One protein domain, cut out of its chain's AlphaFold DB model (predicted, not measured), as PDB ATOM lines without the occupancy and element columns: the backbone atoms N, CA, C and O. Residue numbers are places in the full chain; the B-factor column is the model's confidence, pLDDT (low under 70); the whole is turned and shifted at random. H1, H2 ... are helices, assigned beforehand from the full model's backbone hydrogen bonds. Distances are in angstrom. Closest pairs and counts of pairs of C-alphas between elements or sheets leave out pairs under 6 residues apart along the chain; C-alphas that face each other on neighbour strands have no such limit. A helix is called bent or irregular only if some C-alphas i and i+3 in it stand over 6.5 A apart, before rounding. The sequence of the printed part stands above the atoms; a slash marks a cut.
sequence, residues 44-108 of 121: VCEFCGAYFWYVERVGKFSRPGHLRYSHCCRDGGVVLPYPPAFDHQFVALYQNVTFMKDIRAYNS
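Overview. This is residues 44 to 108 of the 121 residues of an uncharacterized protein of Lactuca saligna (UniProt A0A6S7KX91). What is the shape? There is little regular structure: a lobe of loops, residues 44 to 82, is joined by the outstretched residues 83 to 87 to two helices, H1 then H2, set as an L at the other end. What is it made of? The printed part has 65 residues, 20 of them in the two named helices, and no named strand; the class is all helix. It is only just extended, close to loose, with a radius of gyration of the C-alphas of 16.5 A, and spans 42 by 25 by 21 A.

Arrangement. How do the helices stand? H1, residues 88 to 95, and H2, residues 97 to 108, are close but not clearly touching; their closest C-alphas, of Tyr 94 and Met 100, are 6.5 A apart. Their lines are about perpendicular, at 79 degrees. What of their backbones? Each O i to N i+4 pair is within hydrogen-bond range in H1, and 6 of 8 in H2.

Along the chain. Where does the printed part begin? C-alpha 44 is at (163.210, 179.792, 109.764). Where are the helices? H1 begins at C-alpha 88 (187.177, 179.727, 103.335) and measures 10.7 A. H2 measures 18.0 A and is irregular, with C-alphas 101 and 104 7.9 A apart.

Size, cuts and confidence. How large is it? The farthest C-alphas, of Lys 60 and Thr 98, are 42.3 A apart. Is it unbroken and confident? The printed part has no cut, the link from H1 to H2 is tight, and no printed residue is under 70 in pLDDT.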
ATOM      1  N   VAL A  44     162.894 178.858 110.848       93.50
ATOM      2  CA  VAL A  44     163.210 179.792 109.764       93.50
ATOM      3  C   VAL A  44     162.194 180.928 109.735       93.50
ATOM      4  O   VAL A  44     160.985 180.700 109.807       93.50
ATOM      5  N   CYS A  45     162.679 182.162 109.623       92.69
ATOM      6  CA  CYS A  45     161.840 183.331 109.397       92.69
ATOM      7  C   CYS A  45     161.166 183.245 108.021       92.69
ATOM      8  O   CYS A  45     161.841 183.127 107.001       92.69
ATOM      9  N   GLU A  46     159.842 183.390 107.992       90.69
ATOM     10  CA  GLU A  46     159.029 183.298 106.769       90.69
ATOM     11  C   GLU A  46     159.344 184.375 105.717       90.69
ATOM     12  O   GLU A  46     159.058 184.182 104.541       90.69
ATOM     13  N   PHE A  47     159.922 185.508 106.129       91.50
ATOM     14  CA  PHE A  47     160.137 186.657 105.248       91.50
ATOM     15  C   PHE A  47     161.532 186.689 104.623       91.50
ATOM     16  O   PHE A  47     161.664 186.985 103.440       91.50
ATOM     17  N   CYS A  48     162.580 186.425 105.409       91.31
ATOM     18  CA  CYS A  48     163.968 186.569 104.953       91.31
ATOM     19  C   CYS A  48     164.795 185.280 105.028       91.31
ATOM     20  O   CYS A  48     165.963 185.297 104.649       91.31
ATOM     21  N   GLY A  49     164.232 184.176 105.528       90.75
ATOM     22  CA  GLY A  49     164.941 182.898 105.607       90.75
ATOM     23  C   GLY A  49     166.015 182.816 106.699       90.75
ATOM     24  O   GLY A  49     166.793 181.867 106.711       90.75
ATOM     25  N   ALA A  50     166.085 183.789 107.611       92.69
ATOM     26  CA  ALA A  50     167.010 183.742 108.743       92.69
ATOM     27  C   ALA A  50     166.644 182.613 109.723       92.69
ATOM     28  O   ALA A  50     165.461 182.388 109.985       92.69
ATOM     29  N   TYR A  51     167.658 181.941 110.272       93.69
ATOM     30  CA  TYR A  51     167.502 180.863 111.249       93.69
ATOM     31  C   TYR A  51     167.363 181.404 112.674       93.69
ATOM     32  O   TYR A  51     167.994 182.401 113.027       93.69
ATOM     33  N   PHE A  52     166.546 180.729 113.477       94.50
ATOM     34  CA  PHE A  52     166.210 181.082 114.849       94.50
ATOM     35  C   PHE A  52     166.136 179.851 115.752       94.50
ATOM     36  O   PHE A  52     165.761 178.746 115.334       94.50
ATOM     37  N   TRP A  53     166.393 180.076 117.039       94.56
ATOM     38  CA  TRP A  53     166.027 179.120 118.078       94.56
ATOM     39  C   TRP A  53     164.525 179.188 118.374       94.56
ATOM     40  O   TRP A  53     163.869 180.223 118.235       94.56
ATOM     41  N   TYR A  54     163.949 178.087 118.861       93.06
ATOM     42  CA  TYR A  54     162.527 178.048 119.238       93.06
ATOM     43  C   TYR A  54     162.164 179.088 120.316       93.06
ATOM     44  O   TYR A  54     161.065 179.659 120.332       93.06
ATOM     45  N   VAL A  55     163.090 179.322 121.247       93.25
ATOM     46  CA  VAL A  55     162.904 180.238 122.379       93.25
ATOM     47  C   VAL A  55     162.853 181.706 121.956       93.25
ATOM     48  O   VAL A  55     162.250 182.507 122.662       93.25
ATOM     49  N   GLU A  56     163.391 182.047 120.785       93.94
ATOM     50  CA  GLU A  56     163.441 183.420 120.261       93.94
ATOM     51  C   GLU A  56     162.148 183.855 119.559       93.94
ATOM     52  O   GLU A  56     162.039 184.981 119.071       93.94
ATOM     53  N   ARG A  57     161.149 182.969 119.485       93.69
ATOM     54  CA  ARG A  57     159.867 183.288 118.854       93.69
ATOM     55  C   ARG A  57     159.186 184.460 119.558       93.69
ATOM     56  O   ARG A  57     159.186 184.580 120.787       93.69
ATOM     57  N   VAL A  58     158.460 185.260 118.791       92.88
ATOM     58  CA  VAL A  58     157.634 186.331 119.340       92.88
ATOM     59  C   VAL A  58     156.368 185.717 119.927       92.88
ATOM     60  O   VAL A  58     155.398 185.453 119.215       92.88
ATOM     61  N   GLY A  59     156.376 185.469 121.240       89.88
ATOM     62  CA  GLY A  59     155.321 184.713 121.925       89.88
ATOM     63  C   GLY A  59     153.904 185.260 121.722       89.88
ATOM     64  O   GLY A  59     152.969 184.479 121.605       89.88
ATOM     65  N   LYS A  60     153.741 186.586 121.607       89.25
ATOM     66  CA  LYS A  60     152.430 187.232 121.394       89.25
ATOM     67  C   LYS A  60     151.827 186.968 120.010       89.25
ATOM     68  O   LYS A  60     150.609 186.957 119.878       89.25
ATOM     69  N   PHE A  61     152.663 186.790 118.988       86.88
ATOM     70  CA  PHE A  61     152.223 186.633 117.595       86.88
ATOM     71  C   PHE A  61     152.384 185.202 117.073       86.88
ATOM     72  O   PHE A  61     151.811 184.853 116.043       86.88
ATOM     73  N   SER A  62     153.138 184.368 117.786       90.12
ATOM     74  CA  SER A  62     153.327 182.961 117.448       90.12
ATOM     75  C   SER A  62     152.097 182.140 117.829       90.12
ATOM     76  O   SER A  62     151.542 182.295 118.917       90.12
ATOM     77  N   ARG A  63     151.692 181.230 116.946       90.69
ATOM     78  CA  ARG A  63     150.607 180.263 117.160       90.69
ATOM     79  C   ARG A  63     151.147 178.839 117.011       90.69
ATOM     80  O   ARG A  63     152.190 178.657 116.378       90.69
ATOM     81  N   PRO A  64     150.462 177.815 117.549       85.75
ATOM     82  CA  PRO A  64     150.796 176.427 117.242       85.75
ATOM     83  C   PRO A  64     150.820 176.220 115.720       85.75
ATOM     84  O   PRO A  64     149.845 176.530 115.041       85.75
ATOM     85  N   GLY A  65     151.956 175.769 115.185       85.44
ATOM     86  CA  GLY A  65     152.169 175.585 113.744       85.44
ATOM     87  C   GLY A  65     152.599 176.834 112.960       85.44
ATOM     88  O   GLY A  65     153.007 176.686 111.815       85.44
ATOM     89  N   HIS A  66     152.574 178.035 113.552       88.94
ATOM     90  CA  HIS A  66     153.056 179.268 112.909       88.94
ATOM     91  C   HIS A  66     153.876 180.122 113.877       88.94
ATOM     92  O   HIS A  66     153.333 180.940 114.627       88.94
ATOM     93  N   LEU A  67     155.194 179.930 113.873       92.00
ATOM     94  CA  LEU A  67     156.114 180.718 114.693       92.00
ATOM     95  C   LEU A  67     156.458 182.035 113.996       92.00
ATOM     96  O   LEU A  67     156.687 182.070 112.790       92.00
ATOM     97  N   ARG A  68     156.492 183.126 114.764       92.50
ATOM     98  CA  ARG A  68     156.837 184.466 114.272       92.50
ATOM     99  C   ARG A  68     158.176 184.905 114.845       92.50
ATOM    100  O   ARG A  68     158.409 184.734 116.040       92.50
ATOM    101  N   TYR A  69     159.007 185.521 114.008       93.00
ATOM    102  CA  TYR A  69     160.337 186.019 114.361       93.00
ATOM    103  C   TYR A  69     160.539 187.417 113.779       93.00
ATOM    104  O   TYR A  69     160.406 187.603 112.571       93.00
ATOM    105  N   SER A  70     160.899 188.385 114.625       91.56
ATOM    106  CA  SER A  70     161.005 189.798 114.232       91.56
ATOM    107  C   SER A  70     162.413 190.389 114.364       91.56
ATOM    108  O   SER A  70     162.663 191.485 113.866       91.56
ATOM    109  N   HIS A  71     163.357 189.664 114.972       91.31
ATOM    110  CA  HIS A  71     164.715 190.159 115.236       91.31
ATOM    111  C   HIS A  71     165.583 190.350 113.981       91.31
ATOM    112  O   HIS A  71     166.582 191.056 114.046       91.31
ATOM    113  N   CYS A  72     165.210 189.754 112.844       92.75
ATOM    114  CA  CYS A  72     165.936 189.889 111.580       92.75
ATOM    115  C   CYS A  72     165.372 191.029 110.714       92.75
ATOM    116  O   CYS A  72     165.955 192.100 110.618       92.75
ATOM    117  N   CYS A  73     164.215 190.816 110.090       92.06
ATOM    118  CA  CYS A  73     163.629 191.701 109.081       92.06
ATOM    119  C   CYS A  73     162.485 192.578 109.612       92.06
ATOM    120  O   CYS A  73     161.791 193.213 108.819       92.06
ATOM    121  N   ARG A  74     162.257 192.594 110.937       91.25
ATOM    122  CA  ARG A  74     161.134 193.296 111.581       91.25
ATOM    123  C   ARG A  74     159.792 192.926 110.932       91.25
ATOM    124  O   ARG A  74     159.087 193.783 110.411       91.25
ATOM    125  N   ASP A  75     159.495 191.626 110.920       89.62
ATOM    126  CA  ASP A  75     158.274 191.049 110.332       89.62
ATOM    127  C   ASP A  75     158.080 191.414 108.843       89.62
ATOM    128  O   ASP A  75     156.979 191.731 108.399       89.62
ATOM    129  N   GLY A  76     159.173 191.410 108.072       90.06
ATOM    130  CA  GLY A  76     159.172 191.755 106.646       90.06
ATOM    131  C   GLY A  76     159.174 193.259 106.354       90.06
ATOM    132  O   GLY A  76     159.140 193.652 105.191       90.06
ATOM    133  N   GLY A  77     159.247 194.110 107.383       93.00
ATOM    134  CA  GLY A  77     159.313 195.563 107.225       93.00
ATOM    135  C   GLY A  77     160.628 196.076 106.628       93.00
ATOM    136  O   GLY A  77     160.672 197.206 106.146       93.00
ATOM    137  N   VAL A  78     161.696 195.272 106.654       93.75
ATOM    138  CA  VAL A  78     162.998 195.615 106.064       93.75
ATOM    139  C   VAL A  78     163.536 194.449 105.240       93.75
ATOM    140  O   VAL A  78     163.583 193.311 105.706       93.75
ATOM    141  N   VAL A  79     164.002 194.752 104.027       90.12
ATOM    142  CA  VAL A  79     164.740 193.804 103.186       90.12
ATOM    143  C   VAL A  79     166.208 193.836 103.595       90.12
ATOM    144  O   VAL A  79     166.885 194.848 103.426       90.12
ATOM    145  N   LEU A  80     166.696 192.729 104.151       87.19
ATOM    146  CA  LEU A  80     168.108 192.562 104.474       87.19
ATOM    147  C   LEU A  80     168.857 191.984 103.264       87.19
ATOM    148  O   LEU A  80     168.364 191.027 102.661       87.19
ATOM    149  N   PRO A  81     170.041 192.513 102.910       87.00
ATOM    150  CA  PRO A  81     170.894 191.869 101.921       87.00
ATOM    151  C   PRO A  81     171.412 190.532 102.464       87.00
ATOM    152  O   PRO A  81     171.635 190.378 103.667       87.00
ATOM    153  N   TYR A  82     171.630 189.569 101.569       83.50
ATOM    154  CA  TYR A  82     172.280 188.318 101.946       83.50
ATOM    155  C   TYR A  82     173.730 188.607 102.373       83.50
ATOM    156  O   TYR A  82     174.406 189.391 101.696       83.50
ATOM    157  N   PRO A  83     174.219 188.026 103.484       82.81
ATOM    158  CA  PRO A  83     175.592 188.242 103.911       82.81
ATOM    159  C   PRO A  83     176.577 187.756 102.837       82.81
ATOM    160  O   PRO A  83     176.291 186.785 102.129       82.81
ATOM    161  N   PRO A  84     177.745 188.404 102.695       88.38
ATOM    162  CA  PRO A  84     178.781 187.903 101.805       88.38
ATOM    163  C   PRO A  84     179.215 186.500 102.240       88.38
ATOM    164  O   PRO A  84     179.099 186.130 103.411       88.38
ATOM    165  N   ALA A  85     179.733 185.719 101.293       88.50
ATOM    166  CA  ALA A  85     180.301 184.418 101.611       88.50
ATOM    167  C   ALA A  85     181.411 184.569 102.663       88.50
ATOM    168  O   ALA A  85     182.243 185.476 102.581       88.50
ATOM    169  N   PHE A  86     181.417 183.673 103.646       87.12
ATOM    170  CA  PHE A  86     182.498 183.609 104.619       87.12
ATOM    171  C   PHE A  86     183.804 183.221 103.923       87.12
ATOM    172  O   PHE A  86     183.807 182.374 103.028       87.12
ATOM    173  N   ASP A  87     184.916 183.809 104.362       91.62
ATOM    174  CA  ASP A  87     186.239 183.397 103.897       91.62
ATOM    175  C   ASP A  87     186.467 181.917 104.255       91.62
ATOM    176  O   ASP A  87     186.202 181.457 105.372       91.62
ATOM    177  N   HIS A  88     186.931 181.160 103.261       91.88
ATOM    178  CA  HIS A  88     187.177 179.727 103.335       91.88
ATOM    179  C   HIS A  88     188.063 179.328 104.517       91.88
ATOM    180  O   HIS A  88     187.877 178.239 105.063       91.88
ATOM    181  N   GLN A  89     188.989 180.192 104.945       90.88
ATOM    182  CA  GLN A  89     189.825 179.925 106.114       90.88
ATOM    183  C   GLN A  89     188.994 179.821 107.399       90.88
ATOM    184  O   GLN A  89     189.214 178.910 108.199       90.88
ATOM    185  N   PHE A  90     187.991 180.687 107.576       87.88
ATOM    186  CA  PHE A  90     187.087 180.611 108.725       87.88
ATOM    187  C   PHE A  90     186.224 179.357 108.670       87.88
ATOM    188  O   PHE A  90     186.080 178.666 109.676       87.88
ATOM    189  N   VAL A  91     185.693 179.016 107.494       90.44
ATOM    190  CA  VAL A  91     184.891 177.795 107.329       90.44
ATOM    191  C   VAL A  91     185.720 176.549 107.667       90.44
ATOM    192  O   VAL A  91     185.245 175.671 108.387       90.44
ATOM    193  N   ALA A  92     186.975 176.494 107.215       92.62
ATOM    194  CA  ALA A  92     187.888 175.390 107.501       92.62
ATOM    195  C   ALA A  92     188.230 175.268 108.999       92.62
ATOM    196  O   ALA A  92     188.355 174.152 109.507       92.62
ATOM    197  N   LEU A  93     188.338 176.386 109.727       90.62
ATOM    198  CA  LEU A  93     188.559 176.372 111.178       90.62
ATOM    199  C   LEU A  93     187.420 175.666 111.922       90.62
ATOM    200  O   LEU A  93     187.689 174.798 112.749       90.62
ATOM    201  N   TYR A  94     186.158 175.960 111.592       89.19
ATOM    202  CA  TYR A  94     185.002 175.307 112.228       89.19
ATOM    203  C   TYR A  94     184.862 173.816 111.880       89.19
ATOM    204  O   TYR A  94     184.224 173.068 112.618       89.19
ATOM    205  N   GLN A  95     185.480 173.362 110.789       92.38
ATOM    206  CA  GLN A  95     185.551 171.940 110.432       92.38
ATOM    207  C   GLN A  95     186.689 171.203 111.159       92.38
ATOM    208  O   GLN A  95     186.720 169.971 111.185       92.38
ATOM    209  N   ASN A  96     187.630 171.929 111.770       94.50
ATOM    210  CA  ASN A  96     188.746 171.339 112.493       94.50
ATOM    211  C   ASN A  96     188.311 170.880 113.897       94.50
ATOM    212  O   ASN A  96     187.995 171.675 114.779       94.50
ATOM    213  N   VAL A  97     188.357 169.567 114.130       94.12
ATOM    214  CA  VAL A  97     187.936 168.952 115.400       94.12
ATOM    215  C   VAL A  97     188.772 169.428 116.592       94.12
ATOM    216  O   VAL A  97     188.233 169.590 117.686       94.12
ATOM    217  N   THR A  98     190.075 169.647 116.410       93.62
ATOM    218  CA  THR A  98     190.959 170.142 117.475       93.62
ATOM    219  C   THR A  98     190.574 171.566 117.861       93.62
ATOM    220  O   THR A  98     190.379 171.846 119.039       93.62
ATOM    221  N   PHE A  99     190.353 172.432 116.869       92.00
ATOM    222  CA  PHE A  99     189.874 173.793 117.106       92.00
ATOM    223  C   PHE A  99     188.542 173.802 117.867       92.00
ATOM    224  O   PHE A  99     188.412 174.495 118.872       92.00
ATOM    225  N   MET A 100     187.576 172.979 117.447       93.12
ATOM    226  CA  MET A 100     186.266 172.907 118.100       93.12
ATOM    227  C   MET A 100     186.334 172.370 119.538       93.12
ATOM    228  O   MET A 100     185.581 172.832 120.395       93.12
ATOM    229  N   LYS A 101     187.250 171.437 119.836       93.62
ATOM    230  CA  LYS A 101     187.488 170.958 121.212       93.62
ATOM    231  C   LYS A 101     187.996 172.075 122.123       93.62
ATOM    232  O   LYS A 101     187.542 172.184 123.264       93.62
ATOM    233  N   ASP A 102     188.866 172.927 121.594       92.62
ATOM    234  CA  ASP A 102     189.538 173.987 122.347       92.62
ATOM    235  C   ASP A 102     188.884 175.371 122.169       92.62
ATOM    236  O   ASP A 102     189.388 176.371 122.682       92.62
ATOM    237  N   ILE A 103     187.719 175.454 121.510       90.38
ATOM    238  CA  ILE A 103     187.051 176.721 121.153       90.38
ATOM    239  C   ILE A 103     186.817 177.644 122.356       90.38
ATOM    240  O   ILE A 103     186.930 178.861 122.244       90.38
ATOM    241  N   ARG A 104     186.551 177.082 123.544       89.19
ATOM    242  CA  ARG A 104     186.398 177.866 124.781       89.19
ATOM    243  C   ARG A 104     187.700 178.543 125.203       89.19
ATOM    244  O   ARG A 104     187.658 179.694 125.628       89.19
ATOM    245  N   ALA A 105     188.832 177.848 125.081       89.62
ATOM    246  CA  ALA A 105     190.141 178.409 125.396       89.62
ATOM    247  C   ALA A 105     190.480 179.539 124.415       89.62
ATOM    248  O   ALA A 105     190.828 180.636 124.854       89.62
ATOM    249  N   TYR A 106     190.258 179.318 123.115       89.56
ATOM    250  CA  TYR A 106     190.419 180.362 122.099       89.56
ATOM    251  C   TYR A 106     189.537 181.579 122.391       89.56
ATOM    252  O   TYR A 106     190.061 182.681 122.541       89.56
ATOM    253  N   ASN A 107     188.228 181.394 122.580       85.81
ATOM    254  CA  ASN A 107     187.317 182.496 122.900       85.81
ATOM    255  C   ASN A 107     187.756 183.250 124.162       85.81
ATOM    256  O   ASN A 107     187.745 184.479 124.173       85.81
ATOM    257  N   SER A 108     188.201 182.539 125.205       85.25
ATOM    258  CA  SER A 108     188.675 183.169 126.445       85.25
ATOM    259  C   SER A 108     189.940 184.009 126.246       85.25
ATOM    260  O   SER A 108     190.052 185.087 126.824       85.25
TER     261      SER A 108